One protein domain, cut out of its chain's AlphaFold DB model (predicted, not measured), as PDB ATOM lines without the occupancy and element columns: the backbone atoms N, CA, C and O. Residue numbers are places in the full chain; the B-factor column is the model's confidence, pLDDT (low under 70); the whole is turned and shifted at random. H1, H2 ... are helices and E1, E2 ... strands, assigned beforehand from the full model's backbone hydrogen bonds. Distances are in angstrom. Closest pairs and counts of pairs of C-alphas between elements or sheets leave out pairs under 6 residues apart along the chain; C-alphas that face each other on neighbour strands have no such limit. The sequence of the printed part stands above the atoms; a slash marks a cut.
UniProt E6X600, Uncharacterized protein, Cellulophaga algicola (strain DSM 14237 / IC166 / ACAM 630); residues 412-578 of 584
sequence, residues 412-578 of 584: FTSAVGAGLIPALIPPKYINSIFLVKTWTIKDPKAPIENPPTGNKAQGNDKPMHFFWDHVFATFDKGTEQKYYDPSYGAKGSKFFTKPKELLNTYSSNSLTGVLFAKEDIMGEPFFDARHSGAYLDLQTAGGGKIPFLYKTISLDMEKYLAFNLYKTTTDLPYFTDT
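This is residues 412 to 578 of the 584 residues of an uncharacterized protein of Cellulophaga algicola (strain DSM 14237 / IC166 / ACAM 630) (UniProt E6X600). The domain has two ends along its longest axis: at one, a strongly twisted sheet of E1, E6, E7 and E8, with the hairpin E2 E3 over part of it in a small sandwich; at the other, two hairpins, E4 E5 and E9 E10. H1 bridges the two ends, running from beside E5 to the near edge of the twisted sheet, and H2 packs on H1. The printed part has 167 residues with two named helices and ten named strands, in the order E1 E2 E3 E4 E5 H1 E6 E7 E8 H2 E9 E10, and its class is mostly strand. Neighbour strands are antiparallel; the whole is compact, with a radius of gyration of the C-alphas of 16.2 A and spans of 52 by 36 by 27 A.

In the branched sheet, E6 (residues 511 to 528) has three neighbours, and it bends by 154 degrees at residue 515. E1 (430 to 436) lies on one side of it, with N 435 and O 513 2.8 A apart, within hydrogen-bond range. E8 (547 to 553) lies on the other side, with N 516 and O 551 at 2.7 A. E7 (534 to 536) forms a hairpin with E6, with N 528 and O 534 at 3.0 A. The hairpin of E2 (439 to 442) and E3 (445 to 449), N 440 to O 448 2.8 A, makes a sandwich with this sheet, two sheets face to face, their planes 23 degrees apart. The closest C-alphas of E3 and E8 are those of Lys 445 and Tyr 550, 5.7 A apart. H1 (499 to 510) only grazes the branched sheet, with residues 507 to 510. H2 (557 to 560) is over E6, at a height over the sheet of 8.8 A. H1 and H2 touch, closest at the C-alphas of Asn 504 and Glu 558, 5.0 A. E4 (469 to 477) and E5 (480 to 485) form a hairpin, with N 475 and O 482 at 2.8 A. The closest C-alphas of E5 and H1 are those of Tyr 483 and Leu 502, 7.7 A apart. E9 (562 to 566) is near E4 and forms a hairpin with E10 (573 to 577), N 565 to O 575 2.9 A. In H1 every O i to N i+4 pair is within hydrogen-bond range; H2 is too short for such a pair.

E1 begins at C-alpha 430 (15.455, 48.511, 95.657) and is 17.8 A long. E4 measures 25.6 A, E8 19.6 A, E5 17.0 A, E6 16.3 A and H1 15.9 A. E10 ends at C-alpha 577 (5.306, 60.962, 102.928).

The farthest C-alphas, those of Gly 478 and Met 522, are 52.2 A apart. The printed part has no cut. The links E3 to E4 and E5 to H1 are long. The pLDDT is under 70 at residues 422, 451 to 454 and 569 to 571.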
ATOM      1  N   PHE A 412       2.408  59.585  93.527       92.81
ATOM      2  CA  PHE A 412       3.178  58.570  94.236       92.81
ATOM      3  C   PHE A 412       4.287  58.023  93.345       92.81
ATOM      4  O   PHE A 412       4.200  58.086  92.120       92.81
ATOM      5  N   THR A 413       5.355  57.536  93.966       91.31
ATOM      6  CA  THR A 413       6.606  57.221  93.281       91.31
ATOM      7  C   THR A 413       7.341  56.051  93.939       91.31
ATOM      8  O   THR A 413       7.140  55.750  95.121       91.31
ATOM      9  N   SER A 414       8.169  55.368  93.152       89.06
ATOM     10  CA  SER A 414       9.134  54.372  93.613       89.06
ATOM     11  C   SER A 414      10.383  55.038  94.209       89.06
ATOM     12  O   SER A 414      10.525  56.262  94.198       89.06
ATOM     13  N   ALA A 415      11.336  54.241  94.708       84.12
ATOM     14  CA  ALA A 415      12.625  54.761  95.185       84.12
ATOM     15  C   ALA A 415      13.369  55.540  94.101       84.12
ATOM     16  O   ALA A 415      13.936  56.602  94.352       84.12
ATOM     17  N   VAL A 416      13.377  54.958  92.901       83.62
ATOM     18  CA  VAL A 416      14.079  55.477  91.729       83.62
ATOM     19  C   VAL A 416      13.447  56.798  91.310       83.62
ATOM     20  O   VAL A 416      14.152  57.792  91.174       83.62
ATOM     21  N   GLY A 417      12.116  56.825  91.157       81.50
ATOM     22  CA  GLY A 417      11.394  58.018  90.718       81.50
ATOM     23  C   GLY A 417      11.494  59.171  91.719       81.50
ATOM     24  O   GLY A 417      11.516  60.333  91.323       81.50
ATOM     25  N   ALA A 418      11.632  58.862  93.009       73.81
ATOM     26  CA  ALA A 418      11.876  59.848  94.055       73.81
ATOM     27  C   ALA A 418      13.325  60.374  94.096       73.81
ATOM     28  O   ALA A 418      13.625  61.247  94.909       73.81
ATOM     29  N   GLY A 419      14.241  59.825  93.287       73.00
ATOM     30  CA  GLY A 419      15.669  60.147  93.359       73.00
ATOM     31  C   GLY A 419      16.324  59.704  94.671       73.00
ATOM     32  O   GLY A 419      17.335  60.267  95.081       73.00
ATOM     33  N   LEU A 420      15.745  58.714  95.357       72.50
ATOM     34  CA  LEU A 420      16.223  58.224  96.655       72.50
ATOM     35  C   LEU A 420      17.275  57.118  96.521       72.50
ATOM     36  O   LEU A 420      17.752  56.579  97.522       72.50
ATOM     37  N   ILE A 421      17.643  56.779  95.288       72.12
ATOM     38  CA  ILE A 421      18.730  55.854  94.999       72.12
ATOM     39  C   ILE A 421      20.044  56.639  94.966       72.12
ATOM     40  O   ILE A 421      20.141  57.634  94.245       72.12
ATOM     41  N   PRO A 422      21.068  56.214  95.725       68.62
ATOM     42  CA  PRO A 422      22.396  56.805  95.630       68.62
ATOM     43  C   PRO A 422      22.970  56.684  94.211       68.62
ATOM     44  O   PRO A 422      22.688  55.721  93.507       68.62
ATOM     45  N   ALA A 423      23.858  57.604  93.820       70.94
ATOM     46  CA  ALA A 423      24.531  57.551  92.515       70.94
ATOM     47  C   ALA A 423      25.281  56.225  92.263       70.94
ATOM     48  O   ALA A 423      25.455  55.824  91.116       70.94
ATOM     49  N   LEU A 424      25.708  55.545  93.334       75.94
ATOM     50  CA  LEU A 424      26.188  54.169  93.285       75.94
ATOM     51  C   LEU A 424      25.063  53.226  93.719       75.94
ATOM     52  O   LEU A 424      24.667  53.219  94.888       75.94
ATOM     53  N   ILE A 425      24.581  52.420  92.777       73.44
ATOM     54  CA  ILE A 425      23.527  51.437  93.012       73.44
ATOM     55  C   ILE A 425      24.005  50.412  94.058       73.44
ATOM     56  O   ILE A 425      25.027  49.751  93.858       73.44
ATOM     57  N   PRO A 426      23.300  50.257  95.191       71.31
ATOM     58  CA  PRO A 426      23.687  49.293  96.211       71.31
ATOM     59  C   PRO A 426      23.339  47.848  95.790       71.31
ATOM     60  O   PRO A 426      22.307  47.629  95.158       71.31
ATOM     61  N   PRO A 427      24.110  46.830  96.225       77.75
ATOM     62  CA  PRO A 427      23.861  45.418  95.909       77.75
ATOM     63  C   PRO A 427      22.734  44.817  96.774       77.75
ATOM     64  O   PRO A 427      22.900  43.782  97.425       77.75
ATOM     65  N   LYS A 428      21.577  45.479  96.824       86.69
ATOM     66  CA  LYS A 428      20.388  45.069  97.589       86.69
ATOM     67  C   LYS A 428      19.115  45.292  96.778       86.69
ATOM     68  O   LYS A 428      19.156  45.906  95.718       86.69
ATOM     69  N   TYR A 429      17.991  44.792  97.281       89.44
ATOM     70  CA  TYR A 429      16.690  45.030  96.670       89.44
ATOM     71  C   TYR A 429      16.284  46.497  96.820       89.44
ATOM     72  O   TYR A 429      16.311  47.059  97.915       89.44
ATOM     73  N   ILE A 430      15.905  47.119  95.706       88.25
ATOM     74  CA  ILE A 430      15.455  48.511  95.657       88.25
ATOM     75  C   ILE A 430      14.061  48.555  95.057       88.25
ATOM     76  O   ILE A 430      13.865  47.990  93.981       88.25
ATOM     77  N   ASN A 431      13.123  49.258  95.701       89.50
ATOM     78  CA  ASN A 431      11.816  49.556  95.112       89.50
ATOM     79  C   ASN A 431      12.018  50.327  93.800       89.50
ATOM     80  O   ASN A 431      12.283  51.529  93.805       89.50
ATOM     81  N   SER A 432      11.919  49.617  92.683       91.06
ATOM     82  CA  SER A 432      12.359  50.135  91.396       91.06
ATOM     83  C   SER A 432      11.197  50.716  90.614       91.06
ATOM     84  O   SER A 432      11.229  51.878  90.219       91.06
ATOM     85  N   ILE A 433      10.131  49.939  90.465       93.31
ATOM     86  CA  ILE A 433       8.920  50.317  89.736       93.31
ATOM     87  C   ILE A 433       7.709  49.707  90.429       93.31
ATOM     88  O   ILE A 433       7.823  48.747  91.191       93.31
ATOM     89  N   PHE A 434       6.526  50.208  90.112       93.12
ATOM     90  CA  PHE A 434       5.287  49.496  90.387       93.12
ATOM     91  C   PHE A 434       4.661  48.995  89.091       93.12
ATOM     92  O   PHE A 434       4.648  49.679  88.070       93.12
ATOM     93  N   LEU A 435       4.157  47.768  89.149       93.50
ATOM     94  CA  LEU A 435       3.538  47.060  88.042       93.50
ATOM     95  C   LEU A 435       2.049  47.398  88.028       93.50
ATOM     96  O   LEU A 435       1.338  47.105  88.992       93.50
ATOM     97  N   VAL A 436       1.566  47.995  86.939       91.00
ATOM     98  CA  VAL A 436       0.127  48.209  86.706       91.00
ATOM     99  C   VAL A 436      -0.562  46.844  86.654       91.00
ATOM    100  O   VAL A 436       0.086  45.863  86.329       91.00
ATOM    101  N   LYS A 437      -1.847  46.710  86.993       87.38
ATOM    102  CA  LYS A 437      -2.524  45.401  86.971       87.38
ATOM    103  C   LYS A 437      -2.286  44.645  85.663       87.38
ATOM    104  O   LYS A 437      -2.247  45.265  84.603       87.38
ATOM    105  N   THR A 438      -2.238  43.312  85.779       84.62
ATOM    106  CA  THR A 438      -2.136  42.272  84.723       84.62
ATOM    107  C   THR A 438      -0.772  41.592  84.560       84.62
ATOM    108  O   THR A 438      -0.637  40.744  83.684       84.62
ATOM    109  N   TRP A 439       0.212  41.837  85.428       90.75
ATOM    110  CA  TRP A 439       1.475  41.075  85.410       90.75
ATOM    111  C   TRP A 439       1.355  39.709  86.094       90.75
ATOM    112  O   TRP A 439       0.657  39.566  87.097       90.75
ATOM    113  N   THR A 440       2.081  38.720  85.574       91.56
ATOM    114  CA  THR A 440       2.365  37.450  86.254       91.56
ATOM    115  C   THR A 440       3.685  37.570  87.005       91.56
ATOM    116  O   THR A 440       4.737  37.770  86.394       91.56
ATOM    117  N   ILE A 441       3.636  37.410  88.327       94.19
ATOM    118  CA  ILE A 441       4.814  37.468  89.198       94.19
ATOM    119  C   ILE A 441       5.571  36.139  89.153       94.19
ATOM    120  O   ILE A 441       4.958  35.073  89.211       94.19
ATOM    121  N   LYS A 442       6.901  36.208  89.022       94.44
ATOM    122  CA  LYS A 442       7.783  35.038  88.878       94.44
ATOM    123  C   LYS A 442       9.033  35.101  89.755       94.44
ATOM    124  O   LYS A 442      10.055  34.532  89.382       94.44
ATOM    125  N   ASP A 443       8.962  35.773  90.898       94.25
ATOM    126  CA  ASP A 443      10.109  35.940  91.791       94.25
ATOM    127  C   ASP A 443      10.886  34.615  92.011       94.25
ATOM    128  O   ASP A 443      10.269  33.567  92.225       94.25
ATOM    129  N   PRO A 444      12.233  34.627  91.958       94.56
ATOM    130  CA  PRO A 444      13.097  35.797  91.796       94.56
ATOM    131  C   PRO A 444      13.371  36.203  90.334       94.56
ATOM    132  O   PRO A 444      14.284  36.989  90.089       94.56
ATOM    133  N   LYS A 445      12.636  35.655  89.360       95.44
ATOM    134  CA  LYS A 445      12.772  35.950  87.923       95.44
ATOM    135  C   LYS A 445      11.963  37.169  87.497       95.44
ATOM    136  O   LYS A 445      11.086  37.624  88.233       95.44
ATOM    137  N   ALA A 446      12.233  37.659  86.287       93.56
ATOM    138  CA  ALA A 446      11.532  38.815  85.747       93.56
ATOM    139  C   ALA A 446      10.013  38.551  85.686       93.56
ATOM    140  O   ALA A 446       9.587  37.480  85.224       93.56
ATOM    141  N   PRO A 447       9.174  39.499  86.143       93.56
ATOM    142  CA  PRO A 447       7.734  39.375  85.986       93.56
ATOM    143  C   PRO A 447       7.386  39.404  84.494       93.56
ATOM    144  O   PRO A 447       8.068  40.034  83.687       93.56
ATOM    145  N   ILE A 448       6.312  38.710  84.119       89.50
ATOM    146  CA  ILE A 448       5.877  38.628  82.723       89.50
ATOM    147  C   ILE A 448       4.590  39.410  82.543       89.50
ATOM    148  O   ILE A 448       3.594  39.178  83.229       89.50
ATOM    149  N   GLU A 449       4.609  40.305  81.570       84.69
ATOM    150  CA  GLU A 449       3.436  41.038  81.131       84.69
ATOM    151  C   GLU A 449       2.470  40.103  80.379       84.69
ATOM    152  O   GLU A 449       2.841  39.499  79.367       84.69
ATOM    153  N   ASN A 450       1.231  39.940  80.858       77.44
ATOM    154  CA  ASN A 450       0.306  38.952  80.290       77.44
ATOM    155  C   ASN A 450      -0.406  39.446  79.004       77.44
ATOM    156  O   ASN A 450      -1.058  40.493  79.014       77.44
ATOM    157  N   PRO A 451      -0.390  38.669  77.900       59.97
ATOM    158  CA  PRO A 451      -1.290  38.845  76.749       59.97
ATOM    159  C   PRO A 451      -2.729  38.360  77.005       59.97
ATOM    160  O   PRO A 451      -2.863  37.295  77.600       59.97
ATOM    161  N   PRO A 452      -3.811  38.987  76.472       52.53
ATOM    162  CA  PRO A 452      -3.969  40.288  75.808       52.53
ATOM    163  C   PRO A 452      -4.684  41.347  76.683       52.53
ATOM    164  O   PRO A 452      -5.093  42.383  76.168       52.53
ATOM    165  N   THR A 453      -4.868  41.104  77.981       55.28
ATOM    166  CA  THR A 453      -5.710  41.925  78.874       55.28
ATOM    167  C   THR A 453      -4.986  43.115  79.503       55.28
ATOM    168  O   THR A 453      -5.401  43.561  80.570       55.28
ATOM    169  N   GLY A 454      -3.901  43.611  78.901       56.69
ATOM    170  CA  GLY A 454      -3.201  44.786  79.419       56.69
ATOM    171  C   GLY A 454      -4.177  45.948  79.638       56.69
ATOM    172  O   GLY A 454      -5.086  46.158  78.832       56.69
ATOM    173  N   ASN A 455      -4.013  46.687  80.737       73.12
ATOM    174  CA  ASN A 455      -4.850  47.852  81.022       73.12
ATOM    175  C   ASN A 455      -4.725  48.878  79.894       73.12
ATOM    176  O   ASN A 455      -3.649  49.428  79.669       73.12
ATOM    177  N   LYS A 456      -5.834  49.144  79.207       87.00
ATOM    178  CA  LYS A 456      -5.946  50.260  78.270       87.00
ATOM    179  C   LYS A 456      -5.837  51.580  79.027       87.00
ATOM    180  O   LYS A 456      -6.152  51.651  80.213       87.00
ATOM    181  N   ALA A 457      -5.456  52.629  78.319       91.94
ATOM    182  CA  ALA A 457      -5.478  53.993  78.824       91.94
ATOM    183  C   ALA A 457      -6.045  54.935  77.760       91.94
ATOM    184  O   ALA A 457      -6.358  54.503  76.649       91.94
ATOM    185  N   GLN A 458      -6.173  56.222  78.094       94.75
ATOM    186  CA  GLN A 458      -6.698  57.228  77.168       94.75
ATOM    187  C   GLN A 458      -6.030  57.149  75.793       94.75
ATOM    188  O   GLN A 458      -4.813  57.306  75.684       94.75
ATOM    189  N   GLY A 459      -6.821  56.875  74.752       92.94
ATOM    190  CA  GLY A 459      -6.391  56.863  73.353       92.94
ATOM    191  C   GLY A 459      -5.201  55.946  73.052       92.94
ATOM    192  O   GLY A 459      -4.481  56.199  72.080       92.94
ATOM    193  N   ASN A 460      -4.952  54.934  73.894       90.69
ATOM    194  CA  ASN A 460      -3.856  53.989  73.726       90.69
ATOM    195  C   ASN A 460      -4.202  52.595  74.278       90.69
ATOM    196  O   ASN A 460      -4.364  52.398  75.482       90.69
ATOM    197  N   ASP A 461      -4.248  51.610  73.380       86.06
ATOM    198  CA  ASP A 461      -4.464  50.197  73.713       86.06
ATOM    199  C   ASP A 461      -3.208  49.496  74.267       86.06
ATOM    200  O   ASP A 461      -3.300  48.371  74.756       86.06
ATOM    201  N   LYS A 462      -2.034  50.130  74.160       84.38
ATOM    202  CA  LYS A 462      -0.737  49.622  74.636       84.38
ATOM    203  C   LYS A 462       0.029  50.721  75.393       84.38
ATOM    204  O   LYS A 462       1.085  51.175  74.929       84.38
ATOM    205  N   PRO A 463      -0.528  51.237  76.504       87.25
ATOM    206  CA  PRO A 463       0.181  52.206  77.326       87.25
ATOM    207  C   PRO A 463       1.385  51.554  78.007       87.25
ATOM    208  O   PRO A 463       1.618  50.357  77.889       87.25
ATOM    209  N   MET A 464       2.160  52.341  78.742       85.75
ATOM    210  CA  MET A 464       3.148  51.767  79.648       85.75
ATOM    211  C   MET A 464       2.426  51.008  80.777       85.75
ATOM    212  O   MET A 464       1.455  51.512  81.343       85.75
ATOM    213  N   HIS A 465       2.878  49.787  81.084       87.06
ATOM    214  CA  HIS A 465       2.240  48.891  82.065       87.06
ATOM    215  C   HIS A 465       2.998  48.804  83.399       87.06
ATOM    216  O   HIS A 465       2.756  47.917  84.220       87.06
ATOM    217  N   PHE A 466       3.908  49.734  83.642       90.94
ATOM    218  CA  PHE A 466       4.634  49.911  84.891       90.94
ATOM    219  C   PHE A 466       5.060  51.371  84.992       90.94
ATOM    220  O   PHE A 466       5.090  52.073  83.984       90.94
ATOM    221  N   PHE A 467       5.416  51.825  86.188       89.12
ATOM    222  CA  PHE A 467       5.824  53.208  86.385       89.12
ATOM    223  C   PHE A 467       6.860  53.365  87.486       89.12
ATOM    224  O   PHE A 467       6.916  52.587  88.441       89.12
ATOM    225  N   TRP A 468       7.630  54.440  87.359       91.06
ATOM    226  CA  TRP A 468       8.428  55.003  88.443       91.06
ATOM    227  C   TRP A 468       7.628  56.003  89.265       91.06
ATOM    228  O   TRP A 468       7.817  56.094  90.470       91.06
ATOM    229  N   ASP A 469       6.714  56.725  88.628       91.00
ATOM    230  CA  ASP A 469       5.815  57.672  89.257       91.00
ATOM    231  C   ASP A 469       4.444  57.668  88.579       91.00
ATOM    232  O   ASP A 469       4.274  57.304  87.416       91.00
ATOM    233  N   HIS A 470       3.420  58.050  89.330       94.00
ATOM    234  CA  HIS A 470       2.094  58.246  88.769       94.00
ATOM    235  C   HIS A 470       1.362  59.352  89.505       94.00
ATOM    236  O   HIS A 470       1.546  59.556  90.705       94.00
ATOM    237  N   VAL A 471       0.533  60.076  88.758       93.06
ATOM    238  CA  VAL A 471      -0.199  61.240  89.249       93.06
ATOM    239  C   VAL A 471      -1.667  61.087  88.886       93.06
ATOM    240  O   VAL A 471      -1.992  60.760  87.745       93.06
ATOM    241  N   PHE A 472      -2.537  61.364  89.852       96.06
ATOM    242  CA  PHE A 472      -3.982  61.456  89.668       96.06
ATOM    243  C   PHE A 472      -4.549  62.662  90.429       96.06
ATOM    244  O   PHE A 472      -3.871  63.274  91.260       96.06
ATOM    245  N   ALA A 473      -5.794  63.037  90.135       96.25
ATOM    246  CA  ALA A 473      -6.470  64.143  90.801       96.25
ATOM    247  C   ALA A 473      -7.193  63.678  92.071       96.25
ATOM    248  O   ALA A 473      -7.697  62.555  92.135       96.25
ATOM    249  N   THR A 474      -7.320  64.552  93.066       96.81
ATOM    250  CA  THR A 474      -8.190  64.329  94.228       96.81
ATOM    251  C   THR A 474      -9.150  65.490  94.444       96.81
ATOM    252  O   THR A 474      -8.840  66.637  94.146       96.81
ATOM    253  N   PHE A 475     -10.337  65.198  94.960       96.56
ATOM    254  CA  PHE A 475     -11.309  66.199  95.386       96.56
ATOM    255  C   PHE A 475     -11.492  66.115  96.895       96.56
ATOM    256  O   PHE A 475     -11.744  65.026  97.421       96.56
ATOM    257  N   ASP A 476     -11.380  67.261  97.563       93.38
ATOM    258  CA  ASP A 476     -11.564  67.373  99.004       93.38
ATOM    259  C   ASP A 476     -13.036  67.682  99.318       93.38
ATOM    260  O   ASP A 476     -13.619  68.633  98.795       93.38
ATOM    261  N   LYS A 477     -13.617  66.911 100.235       92.44
ATOM    262  CA  LYS A 477     -14.932  67.140 100.830       92.44
ATOM    263  C   LYS A 477     -14.753  67.260 102.337       92.44
ATOM    264  O   LYS A 477     -14.688  66.271 103.064       92.44
ATOM    265  N   GLY A 478     -14.579  68.496 102.801       88.81
ATOM    266  CA  GLY A 478     -14.116  68.752 104.165       88.81
ATOM    267  C   GLY A 478     -12.702  68.199 104.364       88.81
ATOM    268  O   GLY A 478     -11.768  68.639 103.700       88.81
ATOM    269  N   THR A 479     -12.552  67.237 105.274       89.06
ATOM    270  CA  THR A 479     -11.276  66.558 105.565       89.06
ATOM    271  C   THR A 479     -11.111  65.231 104.823       89.06
ATOM    272  O   THR A 479     -10.131  64.528 105.055       89.06
ATOM    273  N   GLU A 480     -12.075  64.844 103.988       94.50
ATOM    274  CA  GLU A 480     -12.039  63.580 103.256       94.50
ATOM    275  C   GLU A 480     -11.690  63.810 101.782       94.50
ATOM    276  O   GLU A 480     -12.015  64.850 101.215       94.50
ATOM    277  N   GLN A 481     -11.051  62.834 101.137       95.25
ATOM    278  CA  GLN A 481     -10.567  62.936  99.760       95.25
ATOM    279  C   GLN A 481     -11.077  61.790  98.892       95.25
ATOM    280  O   GLN A 481     -11.058  60.635  99.312       95.25
ATOM    281  N   LYS A 482     -11.473  62.084  97.655       97.06
ATOM    282  CA  LYS A 482     -11.831  61.095  96.625       97.06
ATOM    283  C   LYS A 482     -10.893  61.245  95.433       97.06
ATOM    284  O   LYS A 482     -10.585  62.372  95.055       97.06
ATOM    285  N   TYR A 483     -10.431  60.139  94.854       97.56
ATOM    286  CA  TYR A 483      -9.495  60.168  93.723       97.56
ATOM    287  C   TYR A 483     -10.187  60.038  92.364       97.56
ATOM    288  O   TYR A 483     -11.219  59.376  92.239       97.56
ATOM    289  N   TYR A 484      -9.548  60.616  91.352       98.25
ATOM    290  CA  TYR A 484      -9.904  60.574  89.939       98.25
ATOM    291  C   TYR A 484      -8.614  60.418  89.127       98.25
ATOM    292  O   TYR A 484      -7.788  61.326  89.090       98.25
ATOM    293  N   ASP A 485      -8.428  59.272  88.484       97.38
ATOM    294  CA  ASP A 485      -7.318  58.976  87.579       97.38
ATOM    295  C   ASP A 485      -7.788  59.073  86.121       97.38
ATOM    296  O   ASP A 485      -8.261  58.089  85.540       97.38
ATOM    297  N   PRO A 486      -7.673  60.260  85.505       96.94
ATOM    298  CA  PRO A 486      -8.123  60.471  84.137       96.94
ATOM    299  C   PRO A 486      -7.306  59.689  83.105       96.94
ATOM    300  O   PRO A 486      -7.814  59.450  82.013       96.94
ATOM    301  N   SER A 487      -6.079  59.262  83.420       95.00
ATOM    302  CA  SER A 487      -5.217  58.531  82.475       95.00
ATOM    303  C   SER A 487      -5.755  57.127  82.200       95.00
ATOM    304  O   SER A 487      -5.710  56.646  81.068       95.00
ATOM    305  N   TYR A 488      -6.306  56.500  83.240       93.75
ATOM    306  CA  TYR A 488      -6.862  55.147  83.216       93.75
ATOM    307  C   TYR A 488      -8.385  55.102  83.371       93.75
ATOM    308  O   TYR A 488      -8.949  54.019  83.512       93.75
ATOM    309  N   GLY A 489      -9.061  56.257  83.361       94.75
ATOM    310  CA  GLY A 489     -10.519  56.332  83.493       94.75
ATOM    311  C   GLY A 489     -11.040  55.732  84.804       94.75
ATOM    312  O   GLY A 489     -12.169  55.252  84.855       94.75
ATOM    313  N   ALA A 490     -10.221  55.728  85.861       94.50
ATOM    314  CA  ALA A 490     -10.532  55.092  87.138       94.50
ATOM    315  C   ALA A 490     -10.815  56.136  88.221       94.50
ATOM    316  O   ALA A 490     -10.092  57.119  88.345       94.50
ATOM    317  N   LYS A 491     -11.827  55.922  89.063       96.19
ATOM    318  CA  LYS A 491     -12.141  56.826  90.181       96.19
ATOM    319  C   LYS A 491     -12.518  56.077  91.451       96.19
ATOM    320  O   LYS A 491     -12.971  54.933  91.406       96.19
ATOM    321  N   GLY A 492     -12.365  56.748  92.586       94.69
ATOM    322  CA  GLY A 492     -12.783  56.228  93.882       94.69
ATOM    323  C   GLY A 492     -14.303  56.172  94.012       94.69
ATOM    324  O   GLY A 492     -15.006  57.083  93.588       94.69
ATOM    325  N   SER A 493     -14.817  55.119  94.649       93.50
ATOM    326  CA  SER A 493     -16.248  54.970  94.964       93.50
ATOM    327  C   SER A 493     -16.669  55.652  96.271       93.50
ATOM    328  O   SER A 493     -17.858  55.723  96.569       93.50
ATOM    329  N   LYS A 494     -15.707  56.137  97.062       95.38
ATOM    330  CA  LYS A 494     -15.918  56.782  98.362       95.38
ATOM    331  C   LYS A 494     -14.827  57.814  98.650       95.38
ATOM    332  O   LYS A 494     -13.818  57.857  97.943       95.38
ATOM    333  N   PHE A 495     -15.025  58.589  99.712       97.25
ATOM    334  CA  PHE A 495     -13.998  59.459 100.273       97.25
ATOM    335  C   PHE A 495     -13.172  58.744 101.350       97.25
ATOM    336  O   PHE A 495     -13.610  57.759 101.950       97.25
ATOM    337  N   PHE A 496     -11.964  59.253 101.576       96.88
ATOM    338  CA  PHE A 496     -10.985  58.741 102.525       96.88
ATOM    339  C   PHE A 496     -10.488  59.870 103.421       96.88
ATOM    340  O   PHE A 496     -10.108  60.927 102.929       96.88
ATOM    341  N   THR A 497     -10.429  59.639 104.727       94.62
ATOM    342  CA  THR A 497      -9.911  60.620 105.697       94.62
ATOM    343  C   THR A 497      -8.385  60.647 105.750       94.62
ATOM    344  O   THR A 497      -7.801  61.632 106.198       94.62
ATOM    345  N   LYS A 498      -7.721  59.571 105.304       93.44
ATOM    346  CA  LYS A 498      -6.260  59.451 105.317       93.44
ATOM    347  C   LYS A 498      -5.704  59.172 103.921       93.44
ATOM    348  O   LYS A 498      -6.135  58.203 103.288       93.44
ATOM    349  N   PRO A 499      -4.666  59.907 103.483       92.75
ATOM    350  CA  PRO A 499      -4.003  59.667 102.199       92.75
ATOM    351  C   PRO A 499      -3.502  58.227 102.014       92.75
ATOM    352  O   PRO A 499      -3.614  57.668 100.928       92.75
ATOM    353  N   LYS A 500      -3.009  57.584 103.083       92.44
ATOM    354  CA  LYS A 500      -2.515  56.198 103.038       92.44
ATOM    355  C   LYS A 500      -3.634  55.176 102.791       92.44
ATOM    356  O   LYS A 500      -3.428  54.214 102.065       92.44
ATOM    357  N   GLU A 501      -4.834  55.401 103.332       94.62
ATOM    358  CA  GLU A 501      -6.005  54.536 103.093       94.62
ATOM    359  C   GLU A 501      -6.516  54.669 101.649       94.62
ATOM    360  O   GLU A 501      -6.885  53.675 101.013       94.62
ATOM    361  N   LEU A 502      -6.479  55.896 101.111       95.75
ATOM    362  CA  LEU A 502      -6.740  56.166  99.699       95.75
ATOM    363  C   LEU A 502      -5.728  55.428  98.818       95.75
ATOM    364  O   LEU A 502      -6.133  54.700  97.913       95.75
ATOM    365  N   LEU A 503      -4.430  55.572  99.105       94.81
ATOM    366  CA  LEU A 503      -3.358  54.939  98.336       94.81
ATOM    367  C   LEU A 503      -3.414  53.411  98.415       94.81
ATOM    368  O   LEU A 503      -3.201  52.756  97.398       94.81
ATOM    369  N   ASN A 504      -3.764  52.833  99.566       94.94
ATOM    370  CA  ASN A 504      -3.998  51.392  99.700       94.94
ATOM    371  C   ASN A 504      -5.131  50.930  98.768       94.94
ATOM    372  O   ASN A 504      -4.975  49.995  97.982       94.94
ATOM    373  N   THR A 505      -6.259  51.645  98.782       95.44
ATOM    374  CA  THR A 505      -7.395  51.301  97.915       95.44
ATOM    375  C   THR A 505      -7.042  51.456  96.436       95.44
ATOM    376  O   THR A 505      -7.365  50.582  95.633       95.44
ATOM    377  N   TYR A 506      -6.375  52.552  96.064       95.19
ATOM    378  CA  TYR A 506      -5.943  52.787  94.689       95.19
ATOM    379  C   TYR A 506      -4.954  51.711  94.228       95.19
ATOM    380  O   TYR A 506      -5.182  51.069  93.208       95.19
ATOM    381  N   SER A 507      -3.885  51.466  94.990       93.81
ATOM    382  CA  SER A 507      -2.852  50.489  94.632       93.81
ATOM    383  C   SER A 507      -3.424  49.077  94.502       93.81
ATOM    384  O   SER A 507      -3.197  48.431  93.485       93.81
ATOM    385  N   SER A 508      -4.270  48.637  95.436       92.44
ATOM    386  CA  SER A 508      -4.970  47.343  95.356       92.44
ATOM    387  C   SER A 508      -5.867  47.215  94.112       92.44
ATOM    388  O   SER A 508      -6.058  46.130  93.550       92.44
ATOM    389  N   ASN A 509      -6.428  48.333  93.645       91.25
ATOM    390  CA  ASN A 509      -7.300  48.358  92.478       91.25
ATOM    391  C   ASN A 509      -6.553  48.497  91.152       91.25
ATOM    392  O   ASN A 509      -7.052  47.981  90.152       91.25
ATOM    393  N   SER A 510      -5.385  49.130  91.142       91.25
ATOM    394  CA  SER A 510      -4.705  49.552  89.912       91.25
ATOM    395  C   SER A 510      -3.381  48.836  89.660       91.25
ATOM    396  O   SER A 510      -2.933  48.808  88.516       91.25
ATOM    397  N   LEU A 511      -2.765  48.231  90.678       92.94
ATOM    398  CA  LEU A 511      -1.437  47.620  90.600       92.94
ATOM    399  C   LEU A 511      -1.494  46.098  90.784       92.94
ATOM    400  O   LEU A 511      -2.349  45.575  91.497       92.94
ATOM    401  N   THR A 512      -0.570  45.385  90.137       93.50
ATOM    402  CA  THR A 512      -0.252  43.990  90.476       93.50
ATOM    403  C   THR A 512       0.687  43.932  91.685       93.50
ATOM    404  O   THR A 512       0.553  43.038  92.519       93.50
ATOM    405  N   GLY A 513       1.651  44.850  91.775       94.38
ATOM    406  CA  GLY A 513       2.652  44.826  92.837       94.38
ATOM    407  C   GLY A 513       3.691  45.937  92.733       94.38
ATOM    408  O   GLY A 513       3.866  46.549  91.679       94.38
ATOM    409  N   VAL A 514       4.408  46.165  93.829       94.62
ATOM    410  CA  VAL A 514       5.626  46.983  93.883       94.62
ATOM    411  C   VAL A 514       6.821  46.060  93.656       94.62
ATOM    412  O   VAL A 514       7.015  45.106  94.413       94.62
ATOM    413  N   LEU A 515       7.591  46.311  92.598       95.06
ATOM    414  CA  LEU A 515       8.717  45.480  92.188       95.06
ATOM    415  C   LEU A 515      10.019  46.030  92.761       95.06
ATOM    416  O   LEU A 515      10.434  47.158  92.479       95.06
ATOM    417  N   PHE A 516      10.700  45.180  93.512       94.00
ATOM    418  CA  PHE A 516      12.050  45.402  93.976       94.00
ATOM    419  C   PHE A 516      13.031  44.679  93.060       94.00
ATOM    420  O   PHE A 516      12.855  43.492  92.784       94.00
ATOM    421  N   ALA A 517      14.078  45.377  92.632       93.06
ATOM    422  CA  ALA A 517      15.136  44.821  91.800       93.06
ATOM    423  C   ALA A 517      16.491  44.973  92.496       93.06
ATOM    424  O   ALA A 517      16.776  46.014  93.094       93.06
ATOM    425  N   LYS A 518      17.313  43.927  92.415       92.81
ATOM    426  CA  LYS A 518      18.711  43.908  92.849       92.81
ATOM    427  C   LYS A 518      19.571  43.515  91.654       92.81
ATOM    428  O   LYS A 518      19.338  42.449  91.094       92.81
ATOM    429  N   GLU A 519      20.550  44.336  91.288       91.62
ATOM    430  CA  GLU A 519      21.494  43.990  90.219       91.62
ATOM    431  C   GLU A 519      22.294  42.742  90.616       91.62
ATOM    432  O   GLU A 519      22.843  42.666  91.721       91.62
ATOM    433  N   ASP A 520      22.304  41.737  89.742       92.12
ATOM    434  CA  ASP A 520      22.970  40.462  89.995       92.12
ATOM    435  C   ASP A 520      23.253  39.739  88.676       92.12
ATOM    436  O   ASP A 520      22.364  39.586  87.840       92.12
ATOM    437  N   ILE A 521      24.476  39.235  88.505       91.56
ATOM    438  CA  ILE A 521      24.906  38.534  87.285       91.56
ATOM    439  C   ILE A 521      24.103  37.256  86.995       91.56
ATOM    440  O   ILE A 521      24.064  36.816  85.847       91.56
ATOM    441  N   MET A 522      23.474  36.659  88.013       92.25
ATOM    442  CA  MET A 522      22.612  35.478  87.875       92.25
ATOM    443  C   MET A 522      21.143  35.843  87.610       92.25
ATOM    444  O   MET A 522      20.301  34.953  87.481       92.25
ATOM    445  N   GLY A 523      20.827  37.139  87.581       94.25
ATOM    446  CA  GLY A 523      19.493  37.669  87.355       94.25
ATOM    447  C   GLY A 523      19.042  37.632  85.895       94.25
ATOM    448  O   GLY A 523      19.746  37.182  84.992       94.25
ATOM    449  N   GLU A 524      17.843  38.157  85.658       95.88
ATOM    450  CA  GLU A 524      17.256  38.297  84.325       95.88
ATOM    451  C   GLU A 524      17.035  39.785  84.007       95.88
ATOM    452  O   GLU A 524      16.640  40.547  84.892       95.88
ATOM    453  N   PRO A 525      17.283  40.245  82.771       95.31
ATOM    454  CA  PRO A 525      17.010  41.627  82.398       95.31
ATOM    455  C   PRO A 525      15.506  41.885  82.261       95.31
ATOM    456  O   PRO A 525      14.754  41.012  81.819       95.31
ATOM    457  N   PHE A 526      15.068  43.099  82.595       94.19
ATOM    458  CA  PHE A 526      13.665  43.488  82.465       94.19
ATOM    459  C   PHE A 526      13.342  43.850  81.014       94.19
ATOM    460  O   PHE A 526      14.026  44.676  80.406       94.19
ATOM    461  N   PHE A 527      12.300  43.236  80.452       91.00
ATOM    462  CA  PHE A 527      11.885  43.446  79.067       91.00
ATOM    463  C   PHE A 527      10.483  44.053  79.006       91.00
ATOM    464  O   PHE A 527       9.503  43.400  79.365       91.00
ATOM    465  N   ASP A 528      10.388  45.287  78.514       86.44
ATOM    466  CA  ASP A 528       9.120  45.973  78.262       86.44
ATOM    467  C   ASP A 528       8.565  45.543  76.899       86.44
ATOM    468  O   ASP A 528       8.724  46.212  75.877       86.44
ATOM    469  N   ALA A 529       7.961  44.358  76.877       84.06
ATOM    470  CA  ALA A 529       7.571  43.687  75.645       84.06
ATOM    471  C   ALA A 529       6.449  44.406  74.879       84.06
ATOM    472  O   ALA A 529       6.408  44.317  73.649       84.06
ATOM    473  N   ARG A 530       5.507  45.066  75.570       79.88
ATOM    474  CA  ARG A 530       4.303  45.621  74.925       79.88
ATOM    475  C   ARG A 530       4.362  47.098  74.602       79.88
ATOM    476  O   ARG A 530       3.662  47.493  73.665       79.88
ATOM    477  N   HIS A 531       5.136  47.887  75.343       82.00
ATOM    478  CA  HIS A 531       5.200  49.323  75.115       82.00
ATOM    479  C   HIS A 531       6.396  49.700  74.229       82.00
ATOM    480  O   HIS A 531       6.193  50.086  73.077       82.00
ATOM    481  N   SER A 532       7.631  49.561  74.720       82.19
ATOM    482  CA  SER A 532       8.841  49.929  73.963       82.19
ATOM    483  C   SER A 532       9.441  48.795  73.125       82.19
ATOM    484  O   SER A 532      10.170  49.066  72.171       82.19
ATOM    485  N   GLY A 533       9.158  47.531  73.457       86.69
ATOM    486  CA  GLY A 533       9.822  46.375  72.847       86.69
ATOM    487  C   GLY A 533      11.323  46.318  73.156       86.69
ATOM    488  O   GLY A 533      12.085  45.734  72.384       86.69
ATOM    489  N   ALA A 534      11.756  46.950  74.251       89.50
ATOM    490  CA  ALA A 534      13.155  47.114  74.619       89.50
ATOM    491  C   ALA A 534      13.441  46.597  76.036       89.50
ATOM    492  O   ALA A 534      12.552  46.452  76.875       89.50
ATOM    493  N   TYR A 535      14.718  46.313  76.295       92.19
ATOM    494  CA  TYR A 535      15.189  46.038  77.649       92.19
ATOM    495  C   TYR A 535      15.469  47.346  78.379       92.19
ATOM    496  O   TYR A 535      16.080  48.254  77.803       92.19
ATOM    497  N   LEU A 536      15.036  47.414  79.634       90.81
ATOM    498  CA  LEU A 536      15.125  48.614  80.451       90.81
ATOM    499  C   LEU A 536      15.947  48.359  81.706       90.81
ATOM    500  O   LEU A 536      15.823  47.323  82.361       90.81
ATOM    501  N   ASP A 537      16.739  49.358  82.061       90.62
ATOM    502  CA  ASP A 537      17.319  49.475  83.383       90.62
ATOM    503  C   ASP A 537      16.272  50.083  84.325       90.62
ATOM    504  O   ASP A 537      15.898  51.255  84.218       90.62
ATOM    505  N   LEU A 538      15.796  49.267  85.264       89.25
ATOM    506  CA  LEU A 538      14.772  49.660  86.226       89.25
ATOM    507  C   LEU A 538      15.246  50.713  87.233       89.25
ATOM    508  O   LEU A 538      14.407  51.357  87.862       89.25
ATOM    509  N   GLN A 539      16.557  50.883  87.400       85.88
ATOM    510  CA  GLN A 539      17.152  51.739  88.422       85.88
ATOM    511  C   GLN A 539      17.650  53.077  87.875       85.88
ATOM    512  O   GLN A 539      17.772  54.029  88.642       85.88
ATOM    513  N   THR A 540      17.873  53.183  86.562       82.25
ATOM    514  CA  THR A 540      18.224  54.452  85.895       82.25
ATOM    515  C   THR A 540      17.167  54.943  84.903       82.25
ATOM    516  O   THR A 540      17.302  56.042  84.366       82.25
ATOM    517  N   ALA A 541      16.118  54.149  84.650       77.69
ATOM    518  CA  ALA A 541      15.116  54.372  83.601       77.69
ATOM    519  C   ALA A 541      15.707  54.479  82.176       77.69
ATOM    520  O   ALA A 541      15.049  54.966  81.253       77.69
ATOM    521  N   GLY A 542      16.948  54.023  81.991       80.94
ATOM    522  CA  GLY A 542      17.626  53.947  80.703       80.94
ATOM    523  C   GLY A 542      17.323  52.655  79.942       80.94
ATOM    524  O   GLY A 542      16.700  51.722  80.449       80.94
ATOM    525  N   GLY A 543      17.801  52.579  78.701       84.12
ATOM    526  CA  GLY A 543      17.842  51.319  77.959       84.12
ATOM    527  C   GLY A 543      19.041  50.472  78.388       84.12
ATOM    528  O   GLY A 543      20.133  51.002  78.578       84.12
ATOM    529  N   GLY A 544      18.870  49.154  78.503       86.69
ATOM    530  CA  GLY A 544      19.973  48.265  78.874       86.69
ATOM    531  C   GLY A 544      19.539  46.842  79.205       86.69
ATOM    532  O   GLY A 544      18.393  46.602  79.560       86.69
ATOM    533  N   LYS A 545      20.470  45.886  79.096       93.06
ATOM    534  CA  LYS A 545      20.268  44.471  79.466       93.06
ATOM    535  C   LYS A 545      20.909  44.151  80.819       93.06
ATOM    536  O   LYS A 545      21.657  43.182  80.931       93.06
ATOM    537  N   ILE A 546      20.666  44.994  81.815       92.31
ATOM    538  CA  ILE A 546      21.205  44.773  83.157       92.31
ATOM    539  C   ILE A 546      20.419  43.627  83.808       92.31
ATOM    540  O   ILE A 546      19.187  43.683  83.817       92.31
ATOM    541  N   PRO A 547      21.082  42.559  84.285       94.06
ATOM    542  CA  PRO A 547      20.406  41.447  84.934       94.06
ATOM    543  C   PRO A 547      20.043  41.797  86.385       94.06
ATOM    544  O   PRO A 547      20.867  42.310  87.145       94.06
ATOM    545  N   PHE A 548      18.804  41.488  86.776       95.06
ATOM    546  CA  PHE A 548      18.310  41.711  88.132       95.06
ATOM    547  C   PHE A 548      17.707  40.439  88.734       95.06
ATOM    548  O   PHE A 548      17.106  39.621  88.033       95.06
ATOM    549  N   LEU A 549      17.829  40.291  90.051       95.50
ATOM    550  CA  LEU A 549      16.932  39.457  90.848       95.50
ATOM    551  C   LEU A 549      15.738  40.297  91.292       95.50
ATOM    552  O   LEU A 549      15.888  41.477  91.625       95.50
ATOM    553  N   TYR A 550      14.567  39.670  91.337       95.69
ATOM    554  CA  TYR A 550      13.301  40.350  91.586       95.69
ATOM    555  C   TYR A 550      12.636  39.894  92.881       95.69
ATOM    556  O   TYR A 550      12.715  38.731  93.276       95.69
ATOM    557  N   LYS A 551      11.949  40.828  93.530       95.75
ATOM    558  CA  LYS A 551      11.033  40.561  94.634       95.75
ATOM    559  C   LYS A 551       9.831  41.480  94.505       95.75
ATOM    560  O   LYS A 551       9.991  42.691  94.413       95.75
ATOM    561  N   THR A 552       8.630  40.932  94.535       96.00
ATOM    562  CA  THR A 552       7.398  41.680  94.323       96.00
ATOM    563  C   THR A 552       6.557  41.682  95.590       96.00
ATOM    564  O   THR A 552       6.291  40.639  96.184       96.00
ATOM    565  N   ILE A 553       6.087  42.863  95.985       94.69
ATOM    566  CA  ILE A 553       5.111  43.021  97.060       94.69
ATOM    567  C   ILE A 553       3.735  43.320  96.471       94.69
ATOM    568  O   ILE A 553       3.555  44.336  95.806       94.69
ATOM    569  N   SER A 554       2.762  42.443  96.726       93.75
ATOM    570  CA  SER A 554       1.385  42.550  96.213       93.75
ATOM    571  C   SER A 554       0.335  42.853  97.290       93.75
ATOM    572  O   SER A 554      -0.847  42.969  96.978       93.75
ATOM    573  N   LEU A 555       0.745  42.946  98.557       92.06
ATOM    574  CA  LEU A 555      -0.105  43.272  99.706       92.06
ATOM    575  C   LEU A 555       0.487  44.470 100.443       92.06
ATOM    576  O   LEU A 555       1.706  44.629 100.459       92.06
ATOM    577  N   ASP A 556      -0.371  45.295 101.047       92.00
ATOM    578  CA  ASP A 556       0.017  46.524 101.753       92.00
ATOM    579  C   ASP A 556       0.985  47.411 100.937       92.00
ATOM    580  O   ASP A 556       1.962  47.964 101.455       92.00
ATOM    581  N   MET A 557       0.754  47.496  99.622       93.00
ATOM    582  CA  MET A 557       1.645  48.168  98.668       93.00
ATOM    583  C   MET A 557       1.875  49.637  99.015       93.00
ATOM    584  O   MET A 557       2.957  50.169  98.776       93.00
ATOM    585  N   GLU A 558       0.883  50.293  99.617       91.75
ATOM    586  CA  GLU A 558       0.968  51.686 100.027       91.75
ATOM    587  C   GLU A 558       2.133  51.949 100.978       91.75
ATOM    588  O   GLU A 558       2.649  53.063 100.984       91.75
ATOM    589  N   LYS A 559       2.571  50.951 101.762       89.62
ATOM    590  CA  LYS A 559       3.711  51.073 102.685       89.62
ATOM    591  C   LYS A 559       5.033  51.316 101.967       89.62
ATOM    592  O   LYS A 559       5.926  51.883 102.576       89.62
ATOM    593  N   TYR A 560       5.131  50.931 100.699       88.44
ATOM    594  CA  TYR A 560       6.361  51.004  99.914       88.44
ATOM    595  C   TYR A 560       6.344  52.138  98.889       88.44
ATOM    596  O   TYR A 560       7.314  52.312  98.160       88.44
ATOM    597  N   LEU A 561       5.259  52.907  98.808       88.19
ATOM    598  CA  LEU A 561       5.107  54.013  97.871       88.19
ATOM    599  C   LEU A 561       5.252  55.337  98.621       88.19
ATOM    600  O   LEU A 561       4.422  55.663  99.478       88.19
ATOM    601  N   ALA A 562       6.284  56.107  98.275       88.44
ATOM    602  CA  ALA A 562       6.374  57.500  98.693       88.44
ATOM    603  C   ALA A 562       5.342  58.318  97.921       88.44
ATOM    604  O   ALA A 562       5.045  58.019  96.760       88.44
ATOM    605  N   PHE A 563       4.788  59.350  98.549       91.69
ATOM    606  CA  PHE A 563       3.795  60.185  97.890       91.69
ATOM    607  C   PHE A 563       3.829  61.639  98.342       91.69
ATOM    608  O   PHE A 563       4.242  61.979  99.449       91.69
ATOM    609  N   ASN A 564       3.347  62.496  97.452       91.56
ATOM    610  CA  ASN A 564       3.248  63.932  97.613       91.56
ATOM    611  C   ASN A 564       1.831  64.388  97.268       91.56
ATOM    612  O   ASN A 564       1.242  63.949  96.275       91.56
ATOM    613  N   LEU A 565       1.302  65.304  98.073       90.56
ATOM    614  CA  LEU A 565       0.027  65.962  97.822       90.56
ATOM    615  C   LEU A 565       0.269  67.421  97.462       90.56
ATOM    616  O   LEU A 565       0.971  68.135  98.177       90.56
ATOM    617  N   TYR A 566      -0.364  67.873  96.387       88.69
ATOM    618  CA  TYR A 566      -0.230  69.229  95.868       88.69
ATOM    619  C   TYR A 566      -1.601  69.882  95.804       88.69
ATOM    620  O   TYR A 566      -2.569  69.256  95.364       88.69
ATOM    621  N   LYS A 567      -1.700  71.148  96.215       85.56
ATOM    622  CA  LYS A 567      -2.953  71.889  96.077       85.56
ATOM    623  C   LYS A 567      -3.096  72.356  94.639       85.56
ATOM    624  O   LYS A 567      -2.224  73.055  94.140       85.56
ATOM    625  N   THR A 568      -4.207  71.997  94.003       71.69
ATOM    626  CA  THR A 568      -4.626  72.450  92.666       71.69
ATOM    627  C   THR A 568      -3.558  72.359  91.567       71.69
ATOM    628  O   THR A 568      -3.509  71.400  90.794       71.69
ATOM    629  N   THR A 569      -2.694  73.365  91.483       62.16
ATOM    630  CA  THR A 569      -1.645  73.537  90.474       62.16
ATOM    631  C   THR A 569      -0.315  73.996  91.076       62.16
ATOM    632  O   THR A 569       0.588  74.341  90.324       62.16
ATOM    633  N   THR A 570      -0.159  74.002  92.405       63.41
ATOM    634  CA  THR A 570       1.122  74.338  93.038       63.41
ATOM    635  C   THR A 570       2.138  73.232  92.786       63.41
ATOM    636  O   THR A 570       1.836  72.056  92.977       63.41
ATOM    637  N   ASP A 571       3.364  73.602  92.423       66.12
ATOM    638  CA  ASP A 571       4.458  72.630  92.285       66.12
ATOM    639  C   ASP A 571       5.099  72.273  93.632       66.12
ATOM    640  O   ASP A 571       5.845  71.302  93.743       66.12
ATOM    641  N   LEU A 572       4.772  73.031  94.682       73.31
ATOM    642  CA  LEU A 572       5.169  72.712  96.045       73.31
ATOM    643  C   LEU A 572       4.131  71.786  96.691       73.31
ATOM    644  O   LEU A 572       2.940  72.134  96.709       73.31
ATOM    645  N   PRO A 573       4.556  70.625  97.222       80.56
ATOM    646  CA  PRO A 573       3.662  69.760  97.964       80.56
ATOM    647  C   PRO A 573       3.311  70.398  99.312       80.56
ATOM    648  O   PRO A 573       4.158  70.994  99.976       80.56
ATOM    649  N   TYR A 574       2.056  70.252  99.734       86.50
ATOM    650  CA  TYR A 574       1.622  70.627 101.086       86.50
ATOM    651  C   TYR A 574       1.767  69.471 102.083       86.50
ATOM    652  O   TYR A 574       1.661  69.673 103.292       86.50
ATOM    653  N   PHE A 575       1.972  68.257 101.577       85.81
ATOM    654  CA  PHE A 575       2.211  67.063 102.369       85.81
ATOM    655  C   PHE A 575       3.107  66.105 101.585       85.81
ATOM    656  O   PHE A 575       2.879  65.877 100.396       85.81
ATOM    657  N   THR A 576       4.081  65.519 102.276       85.81
ATOM    658  CA  THR A 576       5.039  64.566 101.718       85.81
ATOM    659  C   THR A 576       5.208  63.420 102.704       85.81
ATOM    660  O   THR A 576       5.519  63.641 103.873       85.81
ATOM    661  N   ASP A 577       4.996  62.199 102.223       83.56
ATOM    662  CA  ASP A 577       5.306  60.962 102.928       83.56
ATOM    663  C   ASP A 577       6.523  60.331 102.252       83.56
ATOM    664  O   ASP A 577       6.485  59.945 101.080       83.56
ATOM    665  N   THR A 578       7.617  60.275 103.004       73.31
ATOM    666  CA  THR A 578       8.886  59.665 102.594       73.31
ATOM    667  C   THR A 578       9.107  58.308 103.264       73.31
ATOM    668  O   THR A 578      10.219  57.779 103.228       73.31
TER     669      THR A 578